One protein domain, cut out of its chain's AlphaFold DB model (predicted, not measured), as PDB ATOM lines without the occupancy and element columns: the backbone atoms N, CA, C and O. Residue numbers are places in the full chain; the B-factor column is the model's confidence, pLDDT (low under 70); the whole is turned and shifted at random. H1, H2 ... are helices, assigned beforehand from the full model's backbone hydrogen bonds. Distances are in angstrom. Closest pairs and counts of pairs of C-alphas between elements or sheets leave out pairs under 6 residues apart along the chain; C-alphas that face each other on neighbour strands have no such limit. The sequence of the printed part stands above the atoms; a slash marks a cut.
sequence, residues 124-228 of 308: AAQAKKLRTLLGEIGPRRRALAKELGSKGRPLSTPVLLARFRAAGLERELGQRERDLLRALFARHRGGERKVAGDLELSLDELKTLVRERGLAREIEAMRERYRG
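AT A GLANCE: This is residues 124 to 228 of the 308 residues of an uncharacterized protein of Deltaproteobacteria bacterium (UniProt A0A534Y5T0). Three helices, H1, H4 and H7, run the same way in a staggered row along the longest axis, and two crossed pairs, H2 with H3 and H5 with H6, stand over one side of this row. Each pair sits in a bend of the chain between two members of the row, and the two pairs are apart from each other. The printed part has 105 residues with seven named helices, H1 to H7 in order, and no named strand; its class is all helix. It is compact, with a radius of gyration of the C-alphas of 14.4 A, yet elongated in outline, spanning 49 by 27 by 21 A.

HOW THE PARTS SIT: Start at H1, residues 124 to 136, which touches no helix. It is close but not clearly touching to H2, residues 141 to 148, with the closest C-alphas, Leu 133 and Leu 144, 7.4 A apart. H2 touches H3, residues 157 to 166, at C-alphas Ala 145 and Leu 160, 6.3 A apart, with a steep tilt of 69.5 degrees, only just short of about perpendicular. Next comes the hub, H4, residues 170 to 187, which touches three helices. With H3 it only just touches, and only at the corner, by 3 pairs of C-alphas within 8 A; the closest are Phe 164 and Glu 170, 5.2 A. H1 and H4 run the same way at a shallow tilt of 4 degrees, close but not clearly touching. With residues 181 to 185 alone, H4 touches H5, residues 192 to 198, at a steep tilt of 65 degrees; look at C-alphas Leu 184 and Val 195, 5.9 A apart. H5 touches H6, residues 203 to 212, at 87 degrees, about perpendicular, with C-alphas Ala 196 and Leu 203 closest at 5.9 A. H7, residues 216 to 228, only just touches H4, with 3 pairs of C-alphas within 8 A, Phe 185 and Ile 219 closest at 7.3 A; they run the same way at a shallow tilt of 8 degrees. In H1 to H7 every O i to N i+4 pair is within hydrogen-bond range.

IN THESE COORDINATES: Find C-alpha 124 at (82.279, 53.004, 166.857); from there H1 runs 18.6 A to C-alpha 136. H2 has 8 residues, and H3 covers 14.3 A. At C-alpha 170, (84.701, 53.174, 152.447), H4 begins, and it runs 25.5 A. H5 has 7 residues; H6 covers 14.2 A. H7 runs 18.2 A and ends at C-alpha 228, (72.250, 60.721, 119.758).

THE WHOLE: The two C-alphas farthest apart, Ala 125 and Gly 228, are 49.3 A apart. The printed part has no cut. The link from H2 to H3 is short, and the other links are tight. Mean pLDDT of the printed part is 93.7, and no printed residue is under 70.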
ATOM      1  N   ALA A 124      83.726  53.076 167.000       82.00
ATOM      2  CA  ALA A 124      82.279  53.004 166.857       82.00
ATOM      3  C   ALA A 124      81.631  54.395 166.940       82.00
ATOM      4  O   ALA A 124      80.779  54.725 166.106       82.00
ATOM      5  N   ALA A 125      82.065  55.241 167.879       85.38
ATOM      6  CA  ALA A 125      81.608  56.626 167.978       85.38
ATOM      7  C   ALA A 125      82.006  57.452 166.740       85.38
ATOM      8  O   ALA A 125      81.179  58.191 166.191       85.38
ATOM      9  N   GLN A 126      83.233  57.278 166.235       85.56
ATOM     10  CA  GLN A 126      83.683  57.926 164.998       85.56
ATOM     11  C   GLN A 126      82.882  57.464 163.775       85.56
ATOM     12  O   GLN A 126      82.434  58.295 162.981       85.56
ATOM     13  N   ALA A 127      82.638  56.158 163.637       88.94
ATOM     14  CA  ALA A 127      81.825  55.616 162.554       88.94
ATOM     15  C   ALA A 127      80.381  56.136 162.607       88.94
ATOM     16  O   ALA A 127      79.820  56.492 161.571       88.94
ATOM     17  N   LYS A 128      79.785  56.245 163.802       91.62
ATOM     18  CA  LYS A 128      78.450  56.832 163.980       91.62
ATOM     19  C   LYS A 128      78.421  58.289 163.513       91.62
ATOM     20  O   LYS A 128      77.566  58.635 162.705       91.62
ATOM     21  N   LYS A 129      79.396  59.105 163.932       91.06
ATOM     22  CA  LYS A 129      79.519  60.509 163.502       91.06
ATOM     23  C   LYS A 129      79.647  60.639 161.980       91.06
ATOM     24  O   LYS A 129      78.953  61.448 161.373       91.06
ATOM     25  N   LEU A 130      80.500  59.829 161.351       92.19
ATOM     26  CA  LEU A 130      80.695  59.859 159.898       92.19
ATOM     27  C   LEU A 130      79.452  59.403 159.121       92.19
ATOM     28  O   LEU A 130      79.151  59.977 158.078       92.19
ATOM     29  N   ARG A 131      78.701  58.413 159.626       92.50
ATOM     30  CA  ARG A 131      77.413  58.018 159.029       92.50
ATOM     31  C   ARG A 131      76.377  59.135 159.101       92.50
ATOM     32  O   ARG A 131      75.685  59.359 158.113       92.50
ATOM     33  N   THR A 132      76.292  59.839 160.229       94.00
ATOM     34  CA  THR A 132      75.400  60.999 160.372       94.00
ATOM     35  C   THR A 132      75.744  62.074 159.342       94.00
ATOM     36  O   THR A 132      74.876  62.472 158.570       94.00
ATOM     37  N   LEU A 133      77.025  62.433 159.217       93.00
ATOM     38  CA  LEU A 133      77.480  63.408 158.219       93.00
ATOM     39  C   LEU A 133      77.190  62.964 156.776       93.00
ATOM     40  O   LEU A 133      76.791  63.781 155.946       93.00
ATOM     41  N   LEU A 134      77.333  61.669 156.464       92.31
ATOM     42  CA  LEU A 134      76.927  61.127 155.162       92.31
ATOM     43  C   LEU A 134      75.419  61.240 154.904       92.31
ATOM     44  O   LEU A 134      75.019  61.288 153.741       92.31
ATOM     45  N   GLY A 135      74.590  61.210 155.947       90.06
ATOM     46  CA  GLY A 135      73.148  61.424 155.852       90.06
ATOM     47  C   GLY A 135      72.788  62.887 155.598       90.06
ATOM     48  O   GLY A 135      71.950  63.159 154.747       90.06
ATOM     49  N   GLU A 136      73.453  63.808 156.291       91.50
ATOM     50  CA  GLU A 136      73.151  65.246 156.247       91.50
ATOM     51  C   GLU A 136      73.706  65.930 154.990       91.50
ATOM     52  O   GLU A 136      72.989  66.622 154.270       91.50
ATOM     53  N   ILE A 137      74.990  65.720 154.694       90.00
ATOM     54  CA  ILE A 137      75.719  66.436 153.630       90.00
ATOM     55  C   ILE A 137      75.754  65.618 152.333       90.00
ATOM     56  O   ILE A 137      75.884  66.154 151.221       90.00
ATOM     57  N   GLY A 138      75.641  64.298 152.465       91.19
ATOM     58  CA  GLY A 138      75.816  63.353 151.375       91.19
ATOM     59  C   GLY A 138      77.288  63.025 151.089       91.19
ATOM     60  O   GLY A 138      78.199  63.426 151.813       91.19
ATOM     61  N   PRO A 139      77.557  62.295 149.995       94.44
ATOM     62  CA  PRO A 139      78.879  61.756 149.673       94.44
ATOM     63  C   PRO A 139      79.799  62.773 148.964       94.44
ATOM     64  O   PRO A 139      80.653  62.410 148.158       94.44
ATOM     65  N   ARG A 140      79.611  64.076 149.206       94.50
ATOM     66  CA  ARG A 140      80.373  65.140 148.538       94.50
ATOM     67  C   ARG A 140      81.710  65.350 149.241       94.50
ATOM     68  O   ARG A 140      81.760  65.969 150.301       94.50
ATOM     69  N   ARG A 141      82.805  64.885 148.632       93.00
ATOM     70  CA  ARG A 141      84.148  64.920 149.244       93.00
ATOM     71  C   ARG A 141      84.578  66.309 149.726       93.00
ATOM     72  O   ARG A 141      85.060  66.411 150.845       93.00
ATOM     73  N   ARG A 142      84.373  67.375 148.936       91.38
ATOM     74  CA  ARG A 142      84.738  68.749 149.342       91.38
ATOM     75  C   ARG A 142      83.923  69.251 150.533       91.38
ATOM     76  O   ARG A 142      84.501  69.821 151.451       91.38
ATOM     77  N   ALA A 143      82.617  68.994 150.556       91.88
ATOM     78  CA  ALA A 143      81.763  69.378 151.680       91.88
ATOM     79  C   ALA A 143      82.121  68.589 152.953       91.88
ATOM     80  O   ALA A 143      82.341  69.181 154.004       91.88
ATOM     81  N   LEU A 144      82.308  67.270 152.840       92.62
ATOM     82  CA  LEU A 144      82.758  66.430 153.955       92.62
ATOM     83  C   LEU A 144      84.142  66.850 154.474       92.62
ATOM     84  O   LEU A 144      84.371  66.862 155.680       92.62
ATOM     85  N   ALA A 145      85.067  67.214 153.582       92.31
ATOM     86  CA  ALA A 145      86.399  67.686 153.949       92.31
ATOM     87  C   ALA A 145      86.381  69.040 154.670       92.31
ATOM     88  O   ALA A 145      87.197  69.243 155.570       92.31
ATOM     89  N   LYS A 146      85.473  69.949 154.283       92.56
ATOM     90  CA  LYS A 146      85.256  71.236 154.959       92.56
ATOM     91  C   LYS A 146      84.723  71.028 156.379       92.56
ATOM     92  O   LYS A 146      85.284  71.599 157.304       92.56
ATOM     93  N   GLU A 147      83.729  70.158 156.552       91.44
ATOM     94  CA  GLU A 147      83.099  69.915 157.862       91.44
ATOM     95  C   GLU A 147      83.967  69.112 158.837       91.44
ATOM     96  O   GLU A 147      83.923  69.310 160.047       91.44
ATOM     97  N   LEU A 148      84.783  68.187 158.328       88.88
ATOM     98  CA  LEU A 148      85.677  67.374 159.160       88.88
ATOM     99  C   LEU A 148      87.059  68.016 159.386       88.88
ATOM    100  O   LEU A 148      87.841  67.500 160.198       88.88
ATOM    101  N   GLY A 149      87.379  69.069 158.630       87.69
ATOM    102  CA  GLY A 149      88.602  69.859 158.756       87.69
ATOM    103  C   GLY A 149      88.540  70.865 159.904       87.69
ATOM    104  O   GLY A 149      87.529  70.998 160.590       87.69
ATOM    105  N   SER A 150      89.640  71.576 160.138       81.88
ATOM    106  CA  SER A 150      89.640  72.713 161.061       81.88
ATOM    107  C   SER A 150      89.177  73.979 160.334       81.88
ATOM    108  O   SER A 150      89.210  74.054 159.103       81.88
ATOM    109  N   LYS A 151      88.724  74.992 161.086       80.50
ATOM    110  CA  LYS A 151      88.251  76.262 160.506       80.50
ATOM    111  C   LYS A 151      89.293  76.824 159.528       80.50
ATOM    112  O   LYS A 151      90.432  77.074 159.906       80.50
ATOM    113  N   GLY A 152      88.897  76.992 158.264       80.19
ATOM    114  CA  GLY A 152      89.757  77.510 157.192       80.19
ATOM    115  C   GLY A 152      90.766  76.515 156.601       80.19
ATOM    116  O   GLY A 152      91.459  76.868 155.650       80.19
ATOM    117  N   ARG A 153      90.849  75.275 157.104       87.00
ATOM    118  CA  ARG A 153      91.716  74.216 156.563       87.00
ATOM    119  C   ARG A 153      90.915  72.928 156.333       87.00
ATOM    120  O   ARG A 153      90.844  72.080 157.229       87.00
ATOM    121  N   PRO A 154      90.309  72.763 155.140       89.06
ATOM    122  CA  PRO A 154      89.637  71.519 154.790       89.06
ATOM    123  C   PRO A 154      90.635  70.358 154.772       89.06
ATOM    124  O   PRO A 154      91.818  70.532 154.470       89.06
ATOM    125  N   LEU A 155      90.154  69.155 155.076       90.62
ATOM    126  CA  LEU A 155      90.968  67.947 154.958       90.62
ATOM    127  C   LEU A 155      91.386  67.699 153.510       90.62
ATOM    128  O   LEU A 155      90.607  67.892 152.577       90.62
ATOM    129  N   SER A 156      92.592  67.171 153.324       90.00
ATOM    130  CA  SER A 156      92.978  66.642 152.021       90.00
ATOM    131  C   SER A 156      92.175  65.378 151.697       90.00
ATOM    132  O   SER A 156      91.814  64.593 152.582       90.00
ATOM    133  N   THR A 157      91.910  65.152 150.409       89.19
ATOM    134  CA  THR A 157      91.158  63.982 149.927       89.19
ATOM    135  C   THR A 157      91.726  62.646 150.429       89.19
ATOM    136  O   THR A 157      90.937  61.829 150.904       89.19
ATOM    137  N   PRO A 158      93.054  62.397 150.412       90.81
ATOM    138  CA  PRO A 158      93.606  61.141 150.925       90.81
ATOM    139  C   PRO A 158      93.316  60.926 152.414       90.81
ATOM    140  O   PRO A 158      92.970  59.817 152.818       90.81
ATOM    141  N   VAL A 159      93.389  61.986 153.227       93.06
ATOM    142  CA  VAL A 159      93.125  61.909 154.672       93.06
ATOM    143  C   VAL A 159      91.642  61.670 154.941       93.06
ATOM    144  O   VAL A 159      91.296  60.853 155.795       93.06
ATOM    145  N   LEU A 160      90.753  62.325 154.188       92.62
ATOM    146  CA  LEU A 160      89.315  62.064 154.254       92.62
ATOM    147  C   LEU A 160      89.023  60.581 153.985       92.62
ATOM    148  O   LEU A 160      88.375  59.919 154.793       92.62
ATOM    149  N   LEU A 161      89.543  60.044 152.880       92.88
ATOM    150  CA  LEU A 161      89.336  58.644 152.502       92.88
ATOM    151  C   LEU A 161      89.923  57.675 153.539       92.88
ATOM    152  O   LEU A 161      89.275  56.684 153.875       92.88
ATOM    153  N   ALA A 162      91.097  57.980 154.100       91.69
ATOM    154  CA  ALA A 162      91.699  57.187 155.169       91.69
ATOM    155  C   ALA A 162      90.813  57.137 156.427       91.69
ATOM    156  O   ALA A 162      90.638  56.063 157.000       91.69
ATOM    157  N   ARG A 163      90.178  58.256 156.812       93.06
ATOM    158  CA  ARG A 163      89.218  58.291 157.932       93.06
ATOM    159  C   ARG A 163      87.989  57.419 157.665       93.06
ATOM    160  O   ARG A 163      87.579  56.657 158.536       93.06
ATOM    161  N   PHE A 164      87.428  57.479 156.457       92.69
ATOM    162  CA  PHE A 164      86.303  56.614 156.075       92.69
ATOM    163  C   PHE A 164      86.687  55.129 156.038       92.69
ATOM    164  O   PHE A 164      85.876  54.284 156.416       92.69
ATOM    165  N   ARG A 165      87.918  54.801 155.627       93.56
ATOM    166  CA  ARG A 165      88.445  53.430 155.663       93.56
ATOM    167  C   ARG A 165      88.624  52.923 157.090       93.56
ATOM    168  O   ARG A 165      88.142  51.836 157.394       93.56
ATOM    169  N   ALA A 166      89.237  53.722 157.963       90.75
ATOM    170  CA  ALA A 166      89.422  53.383 159.375       90.75
ATOM    171  C   ALA A 166      88.081  53.146 160.095       90.75
ATOM    172  O   ALA A 166      87.977  52.257 160.933       90.75
ATOM    173  N   ALA A 167      87.032  53.878 159.709       90.94
ATOM    174  CA  ALA A 167      85.677  53.704 160.230       90.94
ATOM    175  C   ALA A 167      84.867  52.565 159.565       90.94
ATOM    176  O   ALA A 167      83.702  52.364 159.907       90.94
ATOM    177  N   GLY A 168      85.429  51.845 158.584       91.75
ATOM    178  CA  GLY A 168      84.736  50.771 157.858       91.75
ATOM    179  C   GLY A 168      83.631  51.243 156.898       91.75
ATOM    180  O   GLY A 168      82.776  50.452 156.504       91.75
ATOM    181  N   LEU A 169      83.633  52.523 156.508       93.56
ATOM    182  CA  LEU A 169      82.592  53.169 155.693       93.56
ATOM    183  C   LEU A 169      83.000  53.413 154.233       93.56
ATOM    184  O   LEU A 169      82.228  53.983 153.466       93.56
ATOM    185  N   GLU A 170      84.186  52.968 153.812       93.69
ATOM    186  CA  GLU A 170      84.701  53.174 152.447       93.69
ATOM    187  C   GLU A 170      83.741  52.649 151.365       93.69
ATOM    188  O   GLU A 170      83.496  53.321 150.361       93.69
ATOM    189  N   ARG A 171      83.137  51.474 151.593       93.81
ATOM    190  CA  ARG A 171      82.163  50.878 150.662       93.81
ATOM    191  C   ARG A 171      80.870  51.682 150.576       93.81
ATOM    192  O   ARG A 171      80.332  51.844 149.483       93.81
ATOM    193  N   GLU A 172      80.380  52.183 151.707       94.69
ATOM    194  CA  GLU A 172      79.153  52.979 151.763       94.69
ATOM    195  C   GLU A 172      79.350  54.336 151.084       94.69
ATOM    196  O   GLU A 172      78.552  54.710 150.222       94.69
ATOM    197  N   LEU A 173      80.450  55.031 151.396       94.75
ATOM    198  CA  LEU A 173      80.833  56.268 150.718       94.75
ATOM    199  C   LEU A 173      80.939  56.033 149.205       94.75
ATOM    200  O   LEU A 173      80.328  56.761 148.429       94.75
ATOM    201  N   GLY A 174      81.653  54.988 148.779       95.56
ATOM    202  CA  GLY A 174      81.813  54.660 147.363       95.56
ATOM    203  C   GLY A 174      80.493  54.341 146.653       95.56
ATOM    204  O   GLY A 174      80.300  54.755 145.512       95.56
ATOM    205  N   GLN A 175      79.561  53.642 147.310       96.19
ATOM    206  CA  GLN A 175      78.228  53.390 146.759       96.19
ATOM    207  C   GLN A 175      77.439  54.690 146.589       96.19
ATOM    208  O   GLN A 175      76.968  54.972 145.491       96.19
ATOM    209  N   ARG A 176      77.362  55.512 147.641       97.00
ATOM    210  CA  ARG A 176      76.640  56.787 147.593       97.00
ATOM    211  C   ARG A 176      77.253  57.748 146.570       97.00
ATOM    212  O   ARG A 176      76.512  58.407 145.851       97.00
ATOM    213  N   GLU A 177      78.583  57.805 146.453       97.19
ATOM    214  CA  GLU A 177      79.266  58.597 145.417       97.19
ATOM    215  C   GLU A 177      78.865  58.143 144.010       97.19
ATOM    216  O   GLU A 177      78.594  58.982 143.153       97.19
ATOM    217  N   ARG A 178      78.778  56.826 143.769       98.06
ATOM    218  CA  ARG A 178      78.327  56.302 142.473       98.06
ATOM    219  C   ARG A 178      76.898  56.720 142.154       98.06
ATOM    220  O   ARG A 178      76.631  57.170 141.043       98.06
ATOM    221  N   ASP A 179      75.998  56.594 143.121       97.44
ATOM    222  CA  ASP A 179      74.586  56.917 142.925       97.44
ATOM    223  C   ASP A 179      74.376  58.424 142.738       97.44
ATOM    224  O   ASP A 179      73.629  58.835 141.849       97.44
ATOM    225  N   LEU A 180      75.119  59.252 143.481       97.19
ATOM    226  CA  LEU A 180      75.135  60.700 143.287       97.19
ATOM    227  C   LEU A 180      75.622  61.070 141.881       97.19
ATOM    228  O   LEU A 180      74.970  61.861 141.204       97.19
ATOM    229  N   LEU A 181      76.740  60.496 141.421       97.88
ATOM    230  CA  LEU A 181      77.271  60.775 140.085       97.88
ATOM    231  C   LEU A 181      76.263  60.392 139.000       97.88
ATOM    232  O   LEU A 181      75.990  61.202 138.118       97.88
ATOM    233  N   ARG A 182      75.649  59.208 139.091       98.06
ATOM    234  CA  ARG A 182      74.591  58.789 138.155       98.06
ATOM    235  C   ARG A 182      73.430  59.773 138.133       98.06
ATOM    236  O   ARG A 182      73.012  60.190 137.054       98.06
ATOM    237  N   ALA A 183      72.937  60.163 139.307       97.44
ATOM    238  CA  ALA A 183      71.825  61.096 139.427       97.44
ATOM    239  C   ALA A 183      72.167  62.470 138.832       97.44
ATOM    240  O   ALA A 183      71.366  63.030 138.085       97.44
ATOM    241  N   LEU A 184      73.366  62.997 139.101       97.69
ATOM    242  CA  LEU A 184      73.808  64.289 138.575       97.69
ATOM    243  C   LEU A 184      74.013  64.256 137.059       97.69
ATOM    244  O   LEU A 184      73.532  65.152 136.365       97.69
ATOM    245  N   PHE A 185      74.664  63.220 136.523       97.50
ATOM    246  CA  PHE A 185      74.834  63.070 135.076       97.50
ATOM    247  C   PHE A 185      73.494  62.886 134.355       97.50
ATOM    248  O   PHE A 185      73.309  63.442 133.272       97.50
ATOM    249  N   ALA A 186      72.535  62.178 134.957       96.62
ATOM    250  CA  ALA A 186      71.183  62.069 134.417       96.62
ATOM    251  C   ALA A 186      70.448  63.421 134.451       96.62
ATOM    252  O   ALA A 186      69.949  63.873 133.420       96.62
ATOM    253  N   ARG A 187      70.453  64.109 135.601       96.81
ATOM    254  CA  ARG A 187      69.825  65.429 135.796       96.81
ATOM    255  C   ARG A 187      70.353  66.470 134.811       96.81
ATOM    256  O   ARG A 187      69.573  67.222 134.233       96.81
ATOM    257  N   HIS A 188      71.666  66.494 134.596       96.12
ATOM    258  CA  HIS A 188      72.333  67.446 133.701       96.12
ATOM    259  C   HIS A 188      72.497  66.932 132.269       96.12
ATOM    260  O   HIS A 188      73.237  67.529 131.488       96.12
ATOM    261  N   ARG A 189      71.817  65.834 131.911       95.31
ATOM    262  CA  ARG A 189      71.832  65.213 130.576       95.31
ATOM    263  C   ARG A 189      73.241  65.046 129.994       95.31
ATOM    264  O   ARG A 189      73.494  65.377 128.837       95.31
ATOM    265  N   GLY A 190      74.179  64.574 130.809       94.50
ATOM    266  CA  GLY A 190      75.558  64.334 130.385       94.50
ATOM    267  C   GLY A 190      76.495  65.552 130.423       94.50
ATOM    268  O   GLY A 190      77.645  65.415 130.011       94.50
ATOM    269  N   GLY A 191      76.036  66.719 130.888       94.69
ATOM    270  CA  GLY A 191      76.848  67.940 130.966       94.69
ATOM    271  C   GLY A 191      77.876  67.912 132.102       94.69
ATOM    272  O   GLY A 191      77.518  68.100 133.264       94.69
ATOM    273  N   GLU A 192      79.155  67.710 131.771       95.69
ATOM    274  CA  GLU A 192      80.248  67.606 132.752       95.69
ATOM    275  C   GLU A 192      80.453  68.891 133.561       95.69
ATOM    276  O   GLU A 192      80.678  68.812 134.768       95.69
ATOM    277  N   ARG A 193      80.334  70.080 132.948       95.38
ATOM    278  CA  ARG A 193      80.598  71.350 133.649       95.38
ATOM    279  C   ARG A 193      79.583  71.609 134.756       95.38
ATOM    280  O   ARG A 193      79.957  72.044 135.840       95.38
ATOM    281  N   LYS A 194      78.307  71.295 134.510       95.25
ATOM    282  CA  LYS A 194      77.251  71.428 135.525       95.25
ATOM    283  C   LYS A 194      77.420  70.425 136.663       95.25
ATOM    284  O   LYS A 194      77.255  70.796 137.818       95.25
ATOM    285  N   VAL A 195      77.790  69.182 136.350       97.25
ATOM    286  CA  VAL A 195      78.078  68.165 137.376       97.25
ATOM    287  C   VAL A 195      79.274  68.584 138.233       97.25
ATOM    288  O   VAL A 195      79.216  68.472 139.453       97.25
ATOM    289  N   ALA A 196      80.340  69.091 137.610       96.56
ATOM    290  CA  ALA A 196      81.512  69.592 138.318       96.56
ATOM    291  C   ALA A 196      81.145  70.777 139.226       96.56
ATOM    292  O   ALA A 196      81.502  70.768 140.400       96.56
ATOM    293  N   GLY A 197      80.348  71.729 138.724       96.12
ATOM    294  CA  GLY A 197      79.826  72.853 139.506       96.12
ATOM    295  C   GLY A 197      79.006  72.417 140.724       96.12
ATOM    296  O   GLY A 197      79.285  72.866 141.831       96.12
ATOM    297  N   ASP A 198      78.065  71.482 140.555       94.94
ATOM    298  CA  ASP A 198      77.229  70.947 141.648       94.94
ATOM    299  C   ASP A 198      78.037  70.202 142.732       94.94
ATOM    300  O   ASP A 198      77.579  70.053 143.868       94.94
ATOM    301  N   LEU A 199      79.221  69.689 142.384       95.00
ATOM    302  CA  LEU A 199      80.142  69.018 143.308       95.00
ATOM    303  C   LEU A 199      81.252  69.945 143.826       95.00
ATOM    304  O   LEU A 199      82.079  69.506 144.628       95.00
ATOM    305  N   GLU A 200      81.266  71.199 143.371       94.44
ATOM    306  CA  GLU A 200      82.344  72.169 143.569       94.44
ATOM    307  C   GLU A 200      83.716  71.653 143.105       94.44
ATOM    308  O   GLU A 200      84.724  72.025 143.689       94.44
ATOM    309  N   LEU A 201      83.789  70.782 142.098       94.94
ATOM    310  CA  LEU A 201      85.032  70.185 141.598       94.94
ATOM    311  C   LEU A 201      85.518  70.867 140.315       94.94
ATOM    312  O   LEU A 201      84.736  71.451 139.565       94.94
ATOM    313  N   SER A 202      86.809  70.733 140.016       95.62
ATOM    314  CA  SER A 202      87.314  70.952 138.660       95.62
ATOM    315  C   SER A 202      86.886  69.809 137.727       95.62
ATOM    316  O   SER A 202      86.503  68.720 138.167       95.62
ATOM    317  N   LEU A 203      86.966  70.028 136.412       95.44
ATOM    318  CA  LEU A 203      86.650  68.985 135.427       95.44
ATOM    319  C   LEU A 203      87.587  67.775 135.539       95.44
ATOM    320  O   LEU A 203      87.146  66.637 135.386       95.44
ATOM    321  N   ASP A 204      88.865  67.999 135.836       96.25
ATOM    322  CA  ASP A 204      89.845  66.918 135.965       96.25
ATOM    323  C   ASP A 204      89.666  66.138 137.270       96.25
ATOM    324  O   ASP A 204      89.775  64.908 137.279       96.25
ATOM    325  N   GLU A 205      89.293  66.822 138.355       94.94
ATOM    326  CA  GLU A 205      88.881  66.174 139.603       94.94
ATOM    327  C   GLU A 205      87.630  65.311 139.387       94.94
ATOM    328  O   GLU A 205      87.596  64.162 139.830       94.94
ATOM    329  N   LEU A 206      86.627  65.814 138.654       97.25
ATOM    330  CA  LEU A 206      85.432  65.042 138.306       97.25
ATOM    331  C   LEU A 206      85.786  63.800 137.476       97.25
ATOM    332  O   LEU A 206      85.326  62.701 137.788       97.25
ATOM    333  N   LYS A 207      86.623  63.944 136.443       96.38
ATOM    334  CA  LYS A 207      87.077  62.813 135.612       96.38
ATOM    335  C   LYS A 207      87.824  61.774 136.440       96.38
ATOM    336  O   LYS A 207      87.613  60.575 136.250       96.38
ATOM    337  N   THR A 208      88.668  62.218 137.365       96.31
ATOM    338  CA  THR A 208      89.400  61.339 138.284       96.31
ATOM    339  C   THR A 208      88.431  60.582 139.185       96.31
ATOM    340  O   THR A 208      88.464  59.354 139.217       96.31
ATOM    341  N   LEU A 209      87.484  61.284 139.812       95.75
ATOM    342  CA  LEU A 209      86.450  60.688 140.656       95.75
ATOM    343  C   LEU A 209      85.613  59.639 139.901       95.75
ATOM    344  O   LEU A 209      85.367  58.542 140.404       95.75
ATOM    345  N   VAL A 210      85.207  59.943 138.669       97.56
ATOM    346  CA  VAL A 210      84.463  59.018 137.802       97.56
ATOM    347  C   VAL A 210      85.268  57.747 137.501       97.56
ATOM    348  O   VAL A 210      84.707  56.647 137.513       97.56
ATOM    349  N   ARG A 211      86.580  57.874 137.260       96.94
ATOM    350  CA  ARG A 211      87.483  56.731 137.036       96.94
ATOM    351  C   ARG A 211      87.668  55.900 138.303       96.94
ATOM    352  O   ARG A 211      87.485  54.689 138.244       96.94
ATOM    353  N   GLU A 212      87.938  56.539 139.441       95.06
ATOM    354  CA  GLU A 212      88.068  55.879 140.751       95.06
ATOM    355  C   GLU A 212      86.821  55.070 141.129       95.06
ATOM    356  O   GLU A 212      86.908  54.053 141.817       95.06
ATOM    357  N   ARG A 213      85.641  55.518 140.687       95.88
ATOM    358  CA  ARG A 213      84.364  54.839 140.936       95.88
ATOM    359  C   ARG A 213      83.945  53.856 139.850       95.88
ATOM    360  O   ARG A 213      82.879  53.255 139.971       95.88
ATOM    361  N   GLY A 214      84.780  53.651 138.832       96.62
ATOM    362  CA  GLY A 214      84.526  52.692 137.758       96.62
ATOM    363  C   GLY A 214      83.343  53.071 136.863       96.62
ATOM    364  O   GLY A 214      82.765  52.200 136.220       96.62
ATOM    365  N   LEU A 215      82.967  54.354 136.816       97.38
ATOM    366  CA  LEU A 215      81.794  54.837 136.079       97.38
ATOM    367  C   LEU A 215      82.124  55.393 134.691       97.38
ATOM    368  O   LEU A 215      81.213  55.772 133.963       97.38
ATOM    369  N   ALA A 216      83.400  55.436 134.297       96.62
ATOM    370  CA  ALA A 216      83.828  56.082 133.053       96.62
ATOM    371  C   ALA A 216      83.069  55.572 131.814       96.62
ATOM    372  O   ALA A 216      82.535  56.369 131.049       96.62
ATOM    373  N   ARG A 217      82.954  54.246 131.648       97.00
ATOM    374  CA  ARG A 217      82.222  53.643 130.518       97.00
ATOM    375  C   ARG A 217      80.713  53.876 130.600       97.00
ATOM    376  O   ARG A 217      80.077  54.113 129.580       97.00
ATOM    377  N   GLU A 218      80.145  53.807 131.802       97.38
ATOM    378  CA  GLU A 218      78.708  54.001 132.037       97.38
ATOM    379  C   GLU A 218      78.285  55.441 131.710       97.38
ATOM    380  O   GLU A 218      77.308  55.664 130.992       97.38
ATOM    381  N   ILE A 219      79.056  56.417 132.196       97.38
ATOM    382  CA  ILE A 219      78.826  57.841 131.946       97.38
ATOM    383  C   ILE A 219      79.040  58.165 130.472       97.38
ATOM    384  O   ILE A 219      78.219  58.875 129.896       97.38
ATOM    385  N   GLU A 220      80.070  57.616 129.828       97.44
ATOM    386  CA  GLU A 220      80.280  57.854 128.400       97.44
ATOM    387  C   GLU A 220      79.146  57.272 127.550       97.44
ATOM    388  O   GLU A 220      78.629  57.954 126.670       97.44
ATOM    389  N   ALA A 221      78.667  56.065 127.870       97.75
ATOM    390  CA  ALA A 221      77.495  55.492 127.212       97.75
ATOM    391  C   ALA A 221      76.237  56.353 127.423       97.75
ATOM    392  O   ALA A 221      75.431  56.521 126.509       97.75
ATOM    393  N   MET A 222      76.063  56.932 128.615       97.25
ATOM    394  CA  MET A 222      74.979  57.877 128.885       97.25
ATOM    395  C   MET A 222      75.115  59.158 128.052       97.25
ATOM    396  O   MET A 222      74.131  59.611 127.471       97.25
ATOM    397  N   ARG A 223      76.322  59.724 127.964       97.38
ATOM    398  CA  ARG A 223      76.606  60.916 127.154       97.38
ATOM    399  C   ARG A 223      76.377  60.653 125.672       97.38
ATOM    400  O   ARG A 223      75.757  61.486 125.020       97.38
ATOM    401  N   GLU A 224      76.772  59.490 125.160       97.94
ATOM    402  CA  GLU A 224      76.530  59.127 123.762       97.94
ATOM    403  C   GLU A 224      75.035  59.028 123.444       97.94
ATOM    404  O   GLU A 224      74.602  59.488 122.389       97.94
ATOM    405  N   ARG A 225      74.206  58.529 124.375       97.44
ATOM    406  CA  ARG A 225      72.744  58.575 124.202       97.44
ATOM    407  C   ARG A 225      72.242  60.009 124.036       97.44
ATOM    408  O   ARG A 225      71.487  60.273 123.106       97.44
ATOM    409  N   TYR A 226      72.708  60.942 124.867       96.56
ATOM    410  CA  TYR A 226      72.327  62.354 124.757       96.56
ATOM    411  C   TYR A 226      72.878  63.039 123.502       96.56
ATOM    412  O   TYR A 226      72.190  63.878 122.920       96.56
ATOM    413  N   ARG A 227      74.070  62.650 123.026       97.38
ATOM    414  CA  ARG A 227      74.557  63.077 121.706       97.38
ATOM    415  C   ARG A 227      73.630  62.581 120.602       97.38
ATOM    416  O   ARG A 227      73.244  63.357 119.732       97.38
ATOM    417  N   GLY A 228      73.227  61.315 120.664       96.44
ATOM    418  CA  GLY A 228      72.250  60.721 119.758       96.44
ATOM    419  C   GLY A 228      70.905  61.451 119.769       96.44
ATOM    420  O   GLY A 228      70.388  61.766 118.702       96.44
TER     421      GLY A 228